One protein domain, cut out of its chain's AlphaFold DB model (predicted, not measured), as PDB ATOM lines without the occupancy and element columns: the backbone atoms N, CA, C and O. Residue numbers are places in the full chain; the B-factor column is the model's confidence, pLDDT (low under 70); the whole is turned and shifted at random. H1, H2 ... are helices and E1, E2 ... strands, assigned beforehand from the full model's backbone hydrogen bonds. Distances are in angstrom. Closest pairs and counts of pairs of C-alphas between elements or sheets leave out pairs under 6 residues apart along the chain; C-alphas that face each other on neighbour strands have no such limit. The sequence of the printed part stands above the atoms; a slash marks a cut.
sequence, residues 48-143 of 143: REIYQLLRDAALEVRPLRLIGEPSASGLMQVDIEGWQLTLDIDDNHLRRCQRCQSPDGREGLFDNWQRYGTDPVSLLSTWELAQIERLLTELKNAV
ATOM      1  N   ARG A  48     132.859 144.352 163.805       86.06
ATOM      2  CA  ARG A  48     133.115 145.676 164.372       86.06
ATOM      3  C   ARG A  48     133.398 146.718 163.295       86.06
ATOM      4  O   ARG A  48     132.886 147.819 163.417       86.06
ATOM      5  N   GLU A  49     134.179 146.390 162.268       88.19
ATOM      6  CA  GLU A  49     134.472 147.313 161.162       88.19
ATOM      7  C   GLU A  49     133.192 147.696 160.411       88.19
ATOM      8  O   GLU A  49     132.945 148.874 160.171       88.19
ATOM      9  N   ILE A  50     132.327 146.719 160.130       88.75
ATOM     10  CA  ILE A  50     131.065 146.958 159.411       88.75
ATOM     11  C   ILE A  50     130.082 147.745 160.275       88.75
ATOM     12  O   ILE A  50     129.459 148.682 159.789       88.75
ATOM     13  N   TYR A  51     129.973 147.412 161.564       89.31
ATOM     14  CA  TYR A  51     129.164 148.181 162.510       89.31
ATOM     15  C   TYR A  51     129.614 149.648 162.575       89.31
ATOM     16  O   TYR A  51     128.776 150.542 162.536       89.31
ATOM     17  N   GLN A  52     130.926 149.911 162.644       90.94
ATOM     18  CA  GLN A  52     131.459 151.279 162.653       90.94
ATOM     19  C   GLN A  52     131.068 152.040 161.385       90.94
ATOM     20  O   GLN A  52     130.608 153.172 161.477       90.94
ATOM     21  N   LEU A  53     131.181 151.387 160.229       91.88
ATOM     22  CA  LEU A  53     130.819 151.966 158.942       91.88
ATOM     23  C   LEU A  53     129.319 152.284 158.846       91.88
ATOM     24  O   LEU A  53     128.949 153.380 158.430       91.88
ATOM     25  N   LEU A  54     128.457 151.356 159.274       92.25
ATOM     26  CA  LEU A  54     127.009 151.570 159.336       92.25
ATOM     27  C   LEU A  54     126.661 152.693 160.316       92.25
ATOM     28  O   LEU A  54     125.819 153.528 160.015       92.25
ATOM     29  N   ARG A  55     127.334 152.770 161.462       93.94
ATOM     30  CA  ARG A  55     127.146 153.869 162.410       93.94
ATOM     31  C   ARG A  55     127.555 155.219 161.825       93.94
ATOM     32  O   ARG A  55     126.819 156.185 161.986       93.94
ATOM     33  N   ASP A  56     128.706 155.302 161.164       94.25
ATOM     34  CA  ASP A  56     129.156 156.538 160.514       94.25
ATOM     35  C   ASP A  56     128.179 156.986 159.418       94.25
ATOM     36  O   ASP A  56     127.919 158.181 159.278       94.25
ATOM     37  N   ALA A  57     127.600 156.042 158.672       93.06
ATOM     38  CA  ALA A  57     126.536 156.341 157.719       93.06
ATOM     39  C   ALA A  57     125.239 156.792 158.414       93.06
ATOM     40  O   ALA A  57     124.608 157.739 157.959       93.06
ATOM     41  N   ALA A  58     124.869 156.181 159.543       93.44
ATOM     42  CA  ALA A  58     123.689 156.558 160.329       93.44
ATOM     43  C   ALA A  58     123.809 157.971 160.922       93.44
ATOM     44  O   ALA A  58     122.820 158.686 161.044       93.44
ATOM     45  N   LEU A  59     125.030 158.365 161.292       92.94
ATOM     46  CA  LEU A  59     125.375 159.714 161.740       92.94
ATOM     47  C   LEU A  59     125.534 160.705 160.575       92.94
ATOM     48  O   LEU A  59     125.870 161.861 160.819       92.94
ATOM     49  N   GLU A  60     125.346 160.253 159.329       89.44
ATOM     50  CA  GLU A  60     125.534 161.034 158.101       89.44
ATOM     51  C   GLU A  60     126.960 161.619 157.973       89.44
ATOM     52  O   GLU A  60     127.205 162.560 157.221       89.44
ATOM     53  N   VAL A  61     127.931 161.037 158.694       93.56
ATOM     54  CA  VAL A  61     129.360 161.390 158.624       93.56
ATOM     55  C   VAL A  61     129.954 160.882 157.316       93.56
ATOM     56  O   VAL A  61     130.770 161.562 156.696       93.56
ATOM     57  N   ARG A  62     129.531 159.686 156.893       90.88
ATOM     58  CA  ARG A  62     129.902 159.091 155.610       90.88
ATOM     59  C   ARG A  62     128.673 159.017 154.706       90.88
ATOM     60  O   ARG A  62     127.662 158.454 155.127       90.88
ATOM     61  N   PRO A  63     128.737 159.540 153.471       88.75
ATOM     62  CA  PRO A  63     127.605 159.477 152.562       88.75
ATOM     63  C   PRO A  63     127.363 158.030 152.135       88.75
ATOM     64  O   PRO A  63     128.264 157.362 151.630       88.75
ATOM     65  N   LEU A  64     126.129 157.572 152.309       91.69
ATOM     66  CA  LEU A  64     125.667 156.286 151.805       91.69
ATOM     67  C   LEU A  64     125.071 156.506 150.412       91.69
ATOM     68  O   LEU A  64     124.231 157.385 150.216       91.69
ATOM     69  N   ARG A  65     125.536 155.746 149.423       91.25
ATOM     70  CA  ARG A  65     125.140 155.887 148.016       91.25
ATOM     71  C   ARG A  65     124.609 154.566 147.499       91.25
ATOM     72  O   ARG A  65     125.199 153.531 147.755       91.25
ATOM     73  N   LEU A  66     123.527 154.584 146.741       90.44
ATOM     74  CA  LEU A  66     123.060 153.390 146.042       90.44
ATOM     75  C   LEU A  66     123.944 153.147 144.806       90.44
ATOM     76  O   LEU A  66     124.153 154.072 144.023       90.44
ATOM     77  N   ILE A  67     124.474 151.931 144.648       89.50
ATOM     78  CA  ILE A  67     125.363 151.563 143.522       89.50
ATOM     79  C   ILE A  67     124.833 150.428 142.648       89.50
ATOM     80  O   ILE A  67     125.419 150.134 141.611       89.50
ATOM     81  N   GLY A  68     123.733 149.796 143.046       81.44
ATOM     82  CA  GLY A  68     123.097 148.731 142.283       81.44
ATOM     83  C   GLY A  68     121.586 148.882 142.277       81.44
ATOM     84  O   GLY A  68     121.011 149.626 143.070       81.44
ATOM     85  N   GLU A  69     120.936 148.151 141.382       77.81
ATOM     86  CA  GLU A  69     119.482 148.084 141.356       77.81
ATOM     87  C   GLU A  69     118.989 147.230 142.535       77.81
ATOM     88  O   GLU A  69     119.571 146.174 142.819       77.81
ATOM     89  N   PRO A  70     117.930 147.656 143.246       74.88
ATOM     90  CA  PRO A  70     117.320 146.822 144.267       74.88
ATOM     91  C   PRO A  70     116.820 145.532 143.611       74.88
ATOM     92  O   PRO A  70     115.974 145.546 142.719       74.88
ATOM     93  N   SER A  71     117.364 144.397 144.039       73.38
ATOM     94  CA  SER A  71     116.935 143.096 143.536       73.38
ATOM     95  C   SER A  71     115.511 142.797 143.991       73.38
ATOM     96  O   SER A  71     115.130 143.117 145.117       73.38
ATOM     97  N   ALA A  72     114.754 142.072 143.162       72.25
ATOM     98  CA  ALA A  72     113.408 141.600 143.503       72.25
ATOM     99  C   ALA A  72     113.363 140.750 144.795       72.25
ATOM    100  O   ALA A  72     112.310 140.612 145.406       72.25
ATOM    101  N   SER A  73     114.506 140.209 145.230       77.44
ATOM    102  CA  SER A  73     114.665 139.497 146.504       77.44
ATOM    103  C   SER A  73     114.846 140.401 147.733       77.44
ATOM    104  O   SER A  73     115.132 139.876 148.801       77.44
ATOM    105  N   GLY A  74     114.730 141.727 147.606       83.69
ATOM    106  CA  GLY A  74     114.906 142.662 148.728       83.69
ATOM    107  C   GLY A  74     116.365 143.029 149.022       83.69
ATOM    108  O   GLY A  74     116.662 143.609 150.060       83.69
ATOM    109  N   LEU A  75     117.298 142.723 148.116       88.56
ATOM    110  CA  LEU A  75     118.712 143.063 148.295       88.56
ATOM    111  C   LEU A  75     119.052 144.406 147.671       88.56
ATOM    112  O   LEU A  75     118.721 144.660 146.514       88.56
ATOM    113  N   MET A  76     119.760 145.239 148.424       90.00
ATOM    114  CA  MET A  76     120.189 146.567 148.002       90.00
ATOM    115  C   MET A  76     121.703 146.701 148.154       90.00
ATOM    116  O   MET A  76     122.260 146.375 149.203       90.00
ATOM    117  N   GLN A  77     122.368 147.182 147.104       92.00
ATOM    118  CA  GLN A  77     123.811 147.411 147.112       92.00
ATOM    119  C   GLN A  77     124.127 148.886 147.313       92.00
ATOM    120  O   GLN A  77     123.657 149.740 146.560       92.00
ATOM    121  N   VAL A  78     124.943 149.182 148.316       92.25
ATOM    122  CA  VAL A  78     125.279 150.549 148.707       92.25
ATOM    123  C   VAL A  78     126.787 150.728 148.816       92.25
ATOM    124  O   VAL A  78     127.495 149.815 149.228       92.25
ATOM    125  N   ASP A  79     127.269 151.905 148.443       93.25
ATOM    126  CA  ASP A  79     128.637 152.365 148.640       93.25
ATOM    127  C   ASP A  79     128.710 153.348 149.807       93.25
ATOM    128  O   ASP A  79     127.863 154.236 149.941       93.25
ATOM    129  N   ILE A  80     129.738 153.198 150.635       92.50
ATOM    130  CA  ILE A  80     130.068 154.110 151.727       92.50
ATOM    131  C   ILE A  80     131.561 154.437 151.624       92.50
ATOM    132  O   ILE A  80     132.400 153.718 152.159       92.50
ATOM    133  N   GLU A  81     131.908 155.516 150.923       90.12
ATOM    134  CA  GLU A  81     133.304 155.940 150.702       90.12
ATOM    135  C   GLU A  81     134.211 154.826 150.130       90.12
ATOM    136  O   GLU A  81     135.322 154.594 150.613       90.12
ATOM    137  N   GLY A  82     133.733 154.105 149.112       89.75
ATOM    138  CA  GLY A  82     134.465 152.997 148.486       89.75
ATOM    139  C   GLY A  82     134.250 151.637 149.154       89.75
ATOM    140  O   GLY A  82     134.788 150.633 148.682       89.75
ATOM    141  N   TRP A  83     133.482 151.580 150.245       92.62
ATOM    142  CA  TRP A  83     133.030 150.326 150.835       92.62
ATOM    143  C   TRP A  83     131.724 149.880 150.200       92.62
ATOM    144  O   TRP A  83     130.720 150.572 150.318       92.62
ATOM    145  N   GLN A  84     131.706 148.690 149.613       93.19
ATOM    146  CA  GLN A  84     130.525 148.147 148.952       93.19
ATOM    147  C   GLN A  84     129.817 147.159 149.876       93.19
ATOM    148  O   GLN A  84     130.363 146.109 150.220       93.19
ATOM    149  N   LEU A  85     128.591 147.478 150.281       92.19
ATOM    150  CA  LEU A  85     127.765 146.632 151.133       92.19
ATOM    151  C   LEU A  85     126.557 146.124 150.361       92.19
ATOM    152  O   LEU A  85     125.913 146.857 149.620       92.19
ATOM    153  N   THR A  86     126.212 144.865 150.591       92.00
ATOM    154  CA  THR A  86     124.940 144.274 150.177       92.00
ATOM    155  C   THR A  86     124.074 144.101 151.414       92.00
ATOM    156  O   THR A  86     124.408 143.326 152.316       92.00
ATOM    157  N   LEU A  87     122.976 144.843 151.463       91.50
ATOM    158  CA  LEU A  87     122.035 144.882 152.572       91.50
ATOM    159  C   LEU A  87     120.743 144.157 152.189       91.50
ATOM    160  O   LEU A  87     120.231 144.332 151.086       91.50
ATOM    161  N   ASP A  88     120.231 143.347 153.109       90.75
ATOM    162  CA  ASP A  88     118.934 142.675 153.009       90.75
ATOM    163  C   ASP A  88     117.878 143.576 153.643       90.75
ATOM    164  O   ASP A  88     117.930 143.856 154.847       90.75
ATOM    165  N   ILE A  89     116.957 144.065 152.820       89.56
ATOM    166  CA  ILE A  89     115.904 144.991 153.217       89.56
ATOM    167  C   ILE A  89     114.551 144.339 152.951       89.56
ATOM    168  O   ILE A  89     114.224 143.998 151.816       89.56
ATOM    169  N   ASP A  90     113.744 144.243 153.999       88.75
ATOM    170  CA  ASP A  90     112.383 143.712 153.962       88.75
ATOM    171  C   ASP A  90     111.420 144.837 154.331       88.75
ATOM    172  O   ASP A  90     111.535 145.388 155.420       88.75
ATOM    173  N   ASP A  91     110.532 145.237 153.420       83.56
ATOM    174  CA  ASP A  91     109.538 146.299 153.667       83.56
ATOM    175  C   ASP A  91     110.150 147.588 154.271       83.56
ATOM    176  O   ASP A  91     109.705 148.123 155.280       83.56
ATOM    177  N   ASN A  92     111.260 148.053 153.681       82.44
ATOM    178  CA  ASN A  92     112.075 149.191 154.148       82.44
ATOM    179  C   ASN A  92     112.829 148.988 155.474       82.44
ATOM    180  O   ASN A  92     113.584 149.877 155.866       82.44
ATOM    181  N   HIS A  93     112.732 147.814 156.091       88.81
ATOM    182  CA  HIS A  93     113.486 147.471 157.287       88.81
ATOM    183  C   HIS A  93     114.805 146.777 156.975       88.81
ATOM    184  O   HIS A  93     114.845 145.785 156.241       88.81
ATOM    185  N   LEU A  94     115.895 147.262 157.570       91.00
ATOM    186  CA  LEU A  94     117.207 146.640 157.418       91.00
ATOM    187  C   LEU A  94     117.267 145.376 158.283       91.00
ATOM    188  O   LEU A  94     117.294 145.444 159.510       91.00
ATOM    189  N   ARG A  95     117.303 144.206 157.640       89.75
ATOM    190  CA  ARG A  95     117.270 142.909 158.332       89.75
ATOM    191  C   ARG A  95     118.658 142.411 158.697       89.75
ATOM    192  O   ARG A  95     118.856 141.919 159.803       89.75
ATOM    193  N   ARG A  96     119.592 142.477 157.748       88.62
ATOM    194  CA  ARG A  96     120.963 141.961 157.893       88.62
ATOM    195  C   ARG A  96     121.881 142.527 156.821       88.62
ATOM    196  O   ARG A  96     121.440 142.955 155.752       88.62
ATOM    197  N   CYS A  97     123.177 142.463 157.089       89.62
ATOM    198  CA  CYS A  97     124.199 142.707 156.080       89.62
ATOM    199  C   CYS A  97     124.607 141.361 155.468       89.62
ATOM    200  O   CYS A  97     125.070 140.481 156.188       89.62
ATOM    201  N   GLN A  98     124.426 141.178 154.157       88.81
ATOM    202  CA  GLN A  98     124.806 139.937 153.467       88.81
ATOM    203  C   GLN A  98     126.296 139.885 153.127       88.81
ATOM    204  O   GLN A  98     126.946 138.852 153.292       88.81
ATOM    205  N   ARG A  99     126.834 140.995 152.623       88.94
ATOM    206  CA  ARG A  99     128.218 141.102 152.154       88.94
ATOM    207  C   ARG A  99     128.715 142.515 152.393       88.94
ATOM    208  O   ARG A  99     127.956 143.470 152.253       88.94
ATOM    209  N   CYS A 100     129.986 142.644 152.724       90.00
ATOM    210  CA  CYS A 100     130.695 143.907 152.793       90.00
ATOM    211  C   CYS A 100     132.064 143.722 152.148       90.00
ATOM    212  O   CYS A 100     132.734 142.717 152.380       90.00
ATOM    213  N   GLN A 101     132.475 144.684 151.339       90.94
ATOM    214  CA  GLN A 101     133.783 144.729 150.718       90.94
ATOM    215  C   GLN A 101     134.413 146.081 151.013       90.94
ATOM    216  O   GLN A 101     133.807 147.126 150.780       90.94
ATOM    217  N   SER A 102     135.632 146.056 151.533       89.62
ATOM    218  CA  SER A 102     136.411 147.261 151.753       89.62
ATOM    219  C   SER A 102     137.070 147.719 150.452       89.62
ATOM    220  O   SER A 102     137.341 146.897 149.568       89.62
ATOM    221  N   PRO A 103     137.419 149.010 150.348       87.81
ATOM    222  CA  PRO A 103     138.205 149.521 149.224       87.81
ATOM    223  C   PRO A 103     139.607 148.891 149.138       87.81
ATOM    224  O   PRO A 103     140.224 148.909 148.080       87.81
ATOM    225  N   ASP A 104     140.093 148.302 150.234       85.00
ATOM    226  CA  ASP A 104     141.354 147.547 150.312       85.00
ATOM    227  C   ASP A 104     141.257 146.156 149.649       85.00
ATOM    228  O   ASP A 104     142.245 145.444 149.520       85.00
ATOM    229  N   GLY A 105     140.057 145.746 149.219       83.88
ATOM    230  CA  GLY A 105     139.804 144.430 148.631       83.88
ATOM    231  C   GLY A 105     139.493 143.343 149.663       83.88
ATOM    232  O   GLY A 105     139.259 142.196 149.287       83.88
ATOM    233  N   ARG A 106     139.433 143.689 150.956       85.31
ATOM    234  CA  ARG A 106     139.006 142.760 152.008       85.31
ATOM    235  C   ARG A 106     137.510 142.540 151.903       85.31
ATOM    236  O   ARG A 106     136.737 143.486 151.784       85.31
ATOM    237  N   GLU A 107     137.102 141.290 152.020       85.12
ATOM    238  CA  GLU A 107     135.700 140.914 152.006       85.12
ATOM    239  C   GLU A 107     135.270 140.388 153.376       85.12
ATOM    240  O   GLU A 107     136.038 139.752 154.106       85.12
ATOM    241  N   GLY A 108     134.023 140.647 153.738       83.38
ATOM    242  CA  GLY A 108     133.326 139.912 154.770       83.38
ATOM    243  C   GLY A 108     131.951 139.507 154.268       83.38
ATOM    244  O   GLY A 108     131.205 140.305 153.702       83.38
ATOM    245  N   LEU A 109     131.642 138.239 154.485       84.31
ATOM    246  CA  LEU A 109     130.360 137.633 154.175       84.31
ATOM    247  C   LEU A 109     129.614 137.368 155.473       84.31
ATOM    248  O   LEU A 109     130.231 137.051 156.494       84.31
ATOM    249  N   PHE A 110     128.287 137.404 155.397       81.06
ATOM    250  CA  PHE A 110     127.413 137.056 156.511       81.06
ATOM    251  C   PHE A 110     127.761 135.698 157.135       81.06
ATOM    252  O   PHE A 110     127.852 135.594 158.355       81.06
ATOM    253  N   ASP A 111     128.038 134.686 156.307       76.44
ATOM    254  CA  ASP A 111     128.414 133.333 156.749       76.44
ATOM    255  C   ASP A 111     129.669 133.344 157.641       76.44
ATOM    256  O   ASP A 111     129.734 132.701 158.692       76.44
ATOM    257  N   ASN A 112     130.642 134.187 157.279       72.56
ATOM    258  CA  ASN A 112     131.886 134.316 158.020       72.56
ATOM    259  C   ASN A 112     131.687 135.051 159.352       72.56
ATOM    260  O   ASN A 112     132.329 134.708 160.340       72.56
ATOM    261  N   TRP A 113     130.786 136.035 159.421       73.00
ATOM    262  CA  TRP A 113     130.479 136.707 160.686       73.00
ATOM    263  C   TRP A 113     129.668 135.813 161.609       73.00
ATOM    264  O   TRP A 113     130.048 135.672 162.764       73.00
ATOM    265  N   GLN A 114     128.644 135.126 161.094       68.94
ATOM    266  CA  GLN A 114     127.770 134.257 161.886       68.94
ATOM    267  C   GLN A 114     128.547 133.162 162.634       68.94
ATOM    268  O   GLN A 114     128.197 132.807 163.760       68.94
ATOM    269  N   ARG A 115     129.633 132.651 162.040       67.38
ATOM    270  CA  ARG A 115     130.497 131.645 162.669       67.38
ATOM    271  C   ARG A 115     131.242 132.158 163.907       67.38
ATOM    272  O   ARG A 115     131.532 131.371 164.807       67.38
ATOM    273  N   TYR A 116     131.580 133.446 163.941       60.66
ATOM    274  CA  TYR A 116     132.473 134.037 164.944       60.66
ATOM    275  C   TYR A 116     131.831 135.156 165.777       60.66
ATOM    276  O   TYR A 116     132.452 135.624 166.734       60.66
ATOM    277  N   GLY A 117     130.612 135.593 165.461       60.91
ATOM    278  CA  GLY A 117     129.969 136.696 166.160       60.91
ATOM    279  C   GLY A 117     128.598 137.099 165.622       60.91
ATOM    280  O   GLY A 117     128.140 136.692 164.559       60.91
ATOM    281  N   THR A 118     127.937 137.925 166.425       73.00
ATOM    282  CA  THR A 118     126.659 138.587 166.152       73.00
ATOM    283  C   THR A 118     126.675 139.329 164.811       73.00
ATOM    284  O   THR A 118     127.703 139.873 164.405       73.00
ATOM    285  N   ASP A 119     125.528 139.373 164.138       81.12
ATOM    286  CA  ASP A 119     125.337 140.146 162.911       81.12
ATOM    287  C   ASP A 119     125.591 141.656 163.159       81.12
ATOM    288  O   ASP A 119     125.193 142.186 164.201       81.12
ATOM    289  N   PRO A 120     126.273 142.370 162.240       84.25
ATOM    290  CA  PRO A 120     126.631 143.776 162.441       84.25
ATOM    291  C   PRO A 120     125.420 144.712 162.522       84.25
ATOM    292  O   PRO A 120     125.505 145.731 163.207       84.25
ATOM    293  N   VAL A 121     124.297 144.372 161.879       86.88
ATOM    294  CA  VAL A 121     123.043 145.142 161.976       86.88
ATOM    295  C   VAL A 121     122.437 144.985 163.369       86.88
ATOM    296  O   VAL A 121     121.955 145.953 163.944       86.88
ATOM    297  N   SER A 122     122.559 143.802 163.970       86.88
ATOM    298  CA  SER A 122     122.089 143.527 165.336       86.88
ATOM    299  C   SER A 122     122.866 144.285 166.425       86.88
ATOM    300  O   SER A 122     122.415 144.342 167.567       86.88
ATOM    301  N   LEU A 123     124.037 144.849 166.101       86.94
ATOM    302  CA  LEU A 123     124.803 145.715 167.006       86.94
ATOM    303  C   LEU A 123     124.366 147.184 166.949       86.94
ATOM    304  O   LEU A 123     124.771 147.963 167.812       86.94
ATOM    305  N   LEU A 124     123.581 147.573 165.940       89.00
ATOM    306  CA  LEU A 124     123.058 148.927 165.824       89.00
ATOM    307  C   LEU A 124     121.998 149.170 166.900       89.00
ATOM    308  O   LEU A 124     121.120 148.343 167.152       89.00
ATOM    309  N   SER A 125     122.052 150.345 167.515       91.69
ATOM    310  CA  SER A 125     120.972 150.838 168.362       91.69
ATOM    311  C   SER A 125     119.725 151.089 167.519       91.69
ATOM    312  O   SER A 125     119.813 151.371 166.324       91.69
ATOM    313  N   THR A 126     118.552 151.110 168.155       93.00
ATOM    314  CA  THR A 126     117.276 151.409 167.481       93.00
ATOM    315  C   THR A 126     117.319 152.713 166.679       93.00
ATOM    316  O   THR A 126     116.781 152.776 165.580       93.00
ATOM    317  N   TRP A 127     117.990 153.745 167.202       94.88
ATOM    318  CA  TRP A 127     118.162 155.013 166.489       94.88
ATOM    319  C   TRP A 127     119.072 154.880 165.258       94.88
ATOM    320  O   TRP A 127     118.715 155.374 164.193       94.88
ATOM    321  N   GLU A 128     120.212 154.191 165.389       95.06
ATOM    322  CA  GLU A 128     121.171 153.992 164.289       95.06
ATOM    323  C   GLU A 128     120.518 153.199 163.146       95.06
ATOM    324  O   GLU A 128     120.632 153.580 161.983       95.06
ATOM    325  N   LEU A 129     119.762 152.149 163.484       92.50
ATOM    326  CA  LEU A 129     119.006 151.354 162.521       92.50
ATOM    327  C   LEU A 129     117.970 152.207 161.774       92.50
ATOM    328  O   LEU A 129     117.975 152.234 160.545       92.50
ATOM    329  N   ALA A 130     117.150 152.969 162.505       93.44
ATOM    330  CA  ALA A 130     116.109 153.811 161.917       93.44
ATOM    331  C   ALA A 130     116.670 154.910 160.993       93.44
ATOM    332  O   ALA A 130     116.037 155.258 159.995       93.44
ATOM    333  N   GLN A 131     117.851 155.468 161.297       94.25
ATOM    334  CA  GLN A 131     118.502 156.426 160.393       94.25
ATOM    335  C   GLN A 131     118.971 155.760 159.101       94.25
ATOM    336  O   GLN A 131     118.730 156.302 158.025       94.25
ATOM    337  N   ILE A 132     119.578 154.575 159.180       93.44
ATOM    338  CA  ILE A 132     119.976 153.836 157.977       93.44
ATOM    339  C   ILE A 132     118.757 153.474 157.127       93.44
ATOM    340  O   ILE A 132     118.776 153.693 155.919       93.44
ATOM    341  N   GLU A 133     117.675 152.991 157.734       93.12
ATOM    342  CA  GLU A 133     116.416 152.697 157.035       93.12
ATOM    343  C   GLU A 133     115.835 153.942 156.339       93.12
ATOM    344  O   GLU A 133     115.394 153.859 155.185       93.12
ATOM    345  N   ARG A 134     115.897 155.115 156.993       92.88
ATOM    346  CA  ARG A 134     115.515 156.401 156.386       92.88
ATOM    347  C   ARG A 134     116.372 156.699 155.157       92.88
ATOM    348  O   ARG A 134     115.813 156.884 154.080       92.88
ATOM    349  N   LEU A 135     117.698 156.672 155.297       91.38
ATOM    350  CA  LEU A 135     118.637 156.961 154.207       91.38
ATOM    351  C   LEU A 135     118.441 156.011 153.021       91.38
ATOM    352  O   LEU A 135     118.400 156.445 151.872       91.38
ATOM    353  N   LEU A 136     118.254 154.716 153.282       89.56
ATOM    354  CA  LEU A 136     117.982 153.721 152.243       89.56
ATOM    355  C   LEU A 136     116.665 154.011 151.517       89.56
ATOM    356  O   LEU A 136     116.590 153.858 150.300       89.56
ATOM    357  N   THR A 137     115.636 154.458 152.238       89.69
ATOM    358  CA  THR A 137     114.352 154.863 151.646       89.69
ATOM    359  C   THR A 137     114.498 156.114 150.783       89.69
ATOM    360  O   THR A 137     113.981 156.152 149.670       89.69
ATOM    361  N   GLU A 138     115.239 157.117 151.257       90.31
ATOM    362  CA  GLU A 138     115.521 158.340 150.497       90.31
ATOM    363  C   GLU A 138     116.286 158.028 149.204       90.31
ATOM    364  O   GLU A 138     115.910 158.509 148.137       90.31
ATOM    365  N   LEU A 139     117.288 157.148 149.267       87.75
ATOM    366  CA  LEU A 139     118.053 156.717 148.095       87.75
ATOM    367  C   LEU A 139     117.220 155.919 147.089       87.75
ATOM    368  O   LEU A 139     117.415 156.087 145.890       87.75
ATOM    369  N   LYS A 140     116.292 155.073 147.556       82.69
ATOM    370  CA  LYS A 140     115.347 154.360 146.677       82.69
ATOM    371  C   LYS A 140     114.422 155.321 145.935       82.69
ATOM    372  O   LYS A 140     114.111 155.073 144.782       82.69
ATOM    373  N   ASN A 141     113.981 156.389 146.598       84.56
ATOM    374  CA  ASN A 141     113.076 157.380 146.013       84.56
ATOM    375  C   ASN A 141     113.787 158.374 145.084       84.56
ATOM    376  O   ASN A 141     113.128 159.069 144.315       84.56
ATOM    377  N   ALA A 142     115.110 158.497 145.204       79.25
ATOM    378  CA  ALA A 142     115.926 159.396 144.397       79.25
ATOM    379  C   ALA A 142     116.362 158.793 143.046       79.25
ATOM    380  O   ALA A 142     117.013 159.496 142.268       79.25
ATOM    381  N   VAL A 143     116.036 157.521 142.784       60.62
ATOM    382  CA  VAL A 143     116.299 156.802 141.524       60.62
ATOM    383  C   VAL A 143     115.031 156.725 140.678       60.62
ATOM    384  O   VAL A 143     115.166 156.834 139.440       60.62
TER     385      VAL A 143
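AT A GLANCE: This is residues 48 to 143 of the 143 residues of an uncharacterized protein of Pseudomonas sp. GM67 (UniProt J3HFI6). A strongly twisted sheet of five strands has H1 across one face, while H3, the longest helix, packs beside the strands on E1 and the beginning of E4. Short H2 lies out by E4 and E5. The 96 printed residues include three named helices and five named strands, in the order H1 E1 E2 E3 E4 E5 H2 H3; the antiparallel sheet runs E1 E2 E3 E4 E5, and the class is mixed. The whole is compact, with a radius of gyration of the C-alphas of 12.2 A and spans of 35 by 27 by 27 A.

IN THESE COORDINATES: The strands are E1, residues 64 to 66, E2, 75 to 80, 16.2 A, E3, 83 to 90, 21.9 A, E4, 93 to 101, 21.5 A, and E5, 107 to 109. E4 bends by 61 degrees at residue 96. H1, residues 48 to 58, 15.0 A, begins at C-alpha 48 (133.115, 145.676, 164.372). H2 is residues 110 to 116. H3, residues 126 to 141, 22.7 A, ends at C-alpha 141 (113.076, 157.380, 146.013).

HOW THE PARTS SIT: The sheet is a meander, each strand the antiparallel neighbour and hairpin partner of the one before. Within hydrogen-bond range are N 65 and O 79, 2.8 A, for E1 and E2; N 78 and O 85, 2.8 A, for E2 and E3; N 88 and O 96, 2.9 A, for E3 and E4; N 100 and O 108, 2.8 A, for E4 and E5. H1 is on the sheet at a height of 9.4 A, only just over E3 and E4, with 3 C-alphas on each, and runs across the strands, at 74 degrees to E3 on the local plane. H2 is on the opposite face, over none of the strands; its closest C-alphas to E4 are Phe 110 and Gln 98, 4.9 A. H3 stands at the sheet's level, and the C-alphas of Glu 133 and His 93 of E4 are the closest, 6.0 A. With residues 128 to 135 alone it touches H1 at a steep tilt of 63 degrees, the same way, closest at C-alphas Ile 132 and Ala 58, 5.2 A. In H1 and H3 every O i to N i+4 pair is within hydrogen-bond range; in H2, 2 of 3.

THE WHOLE: The C-alphas of Tyr 116 and Ala 142, the two farthest apart, are 36.6 A apart. The printed part has no cut and no long link. Residues 114 to 117 and 143 have pLDDT under 70.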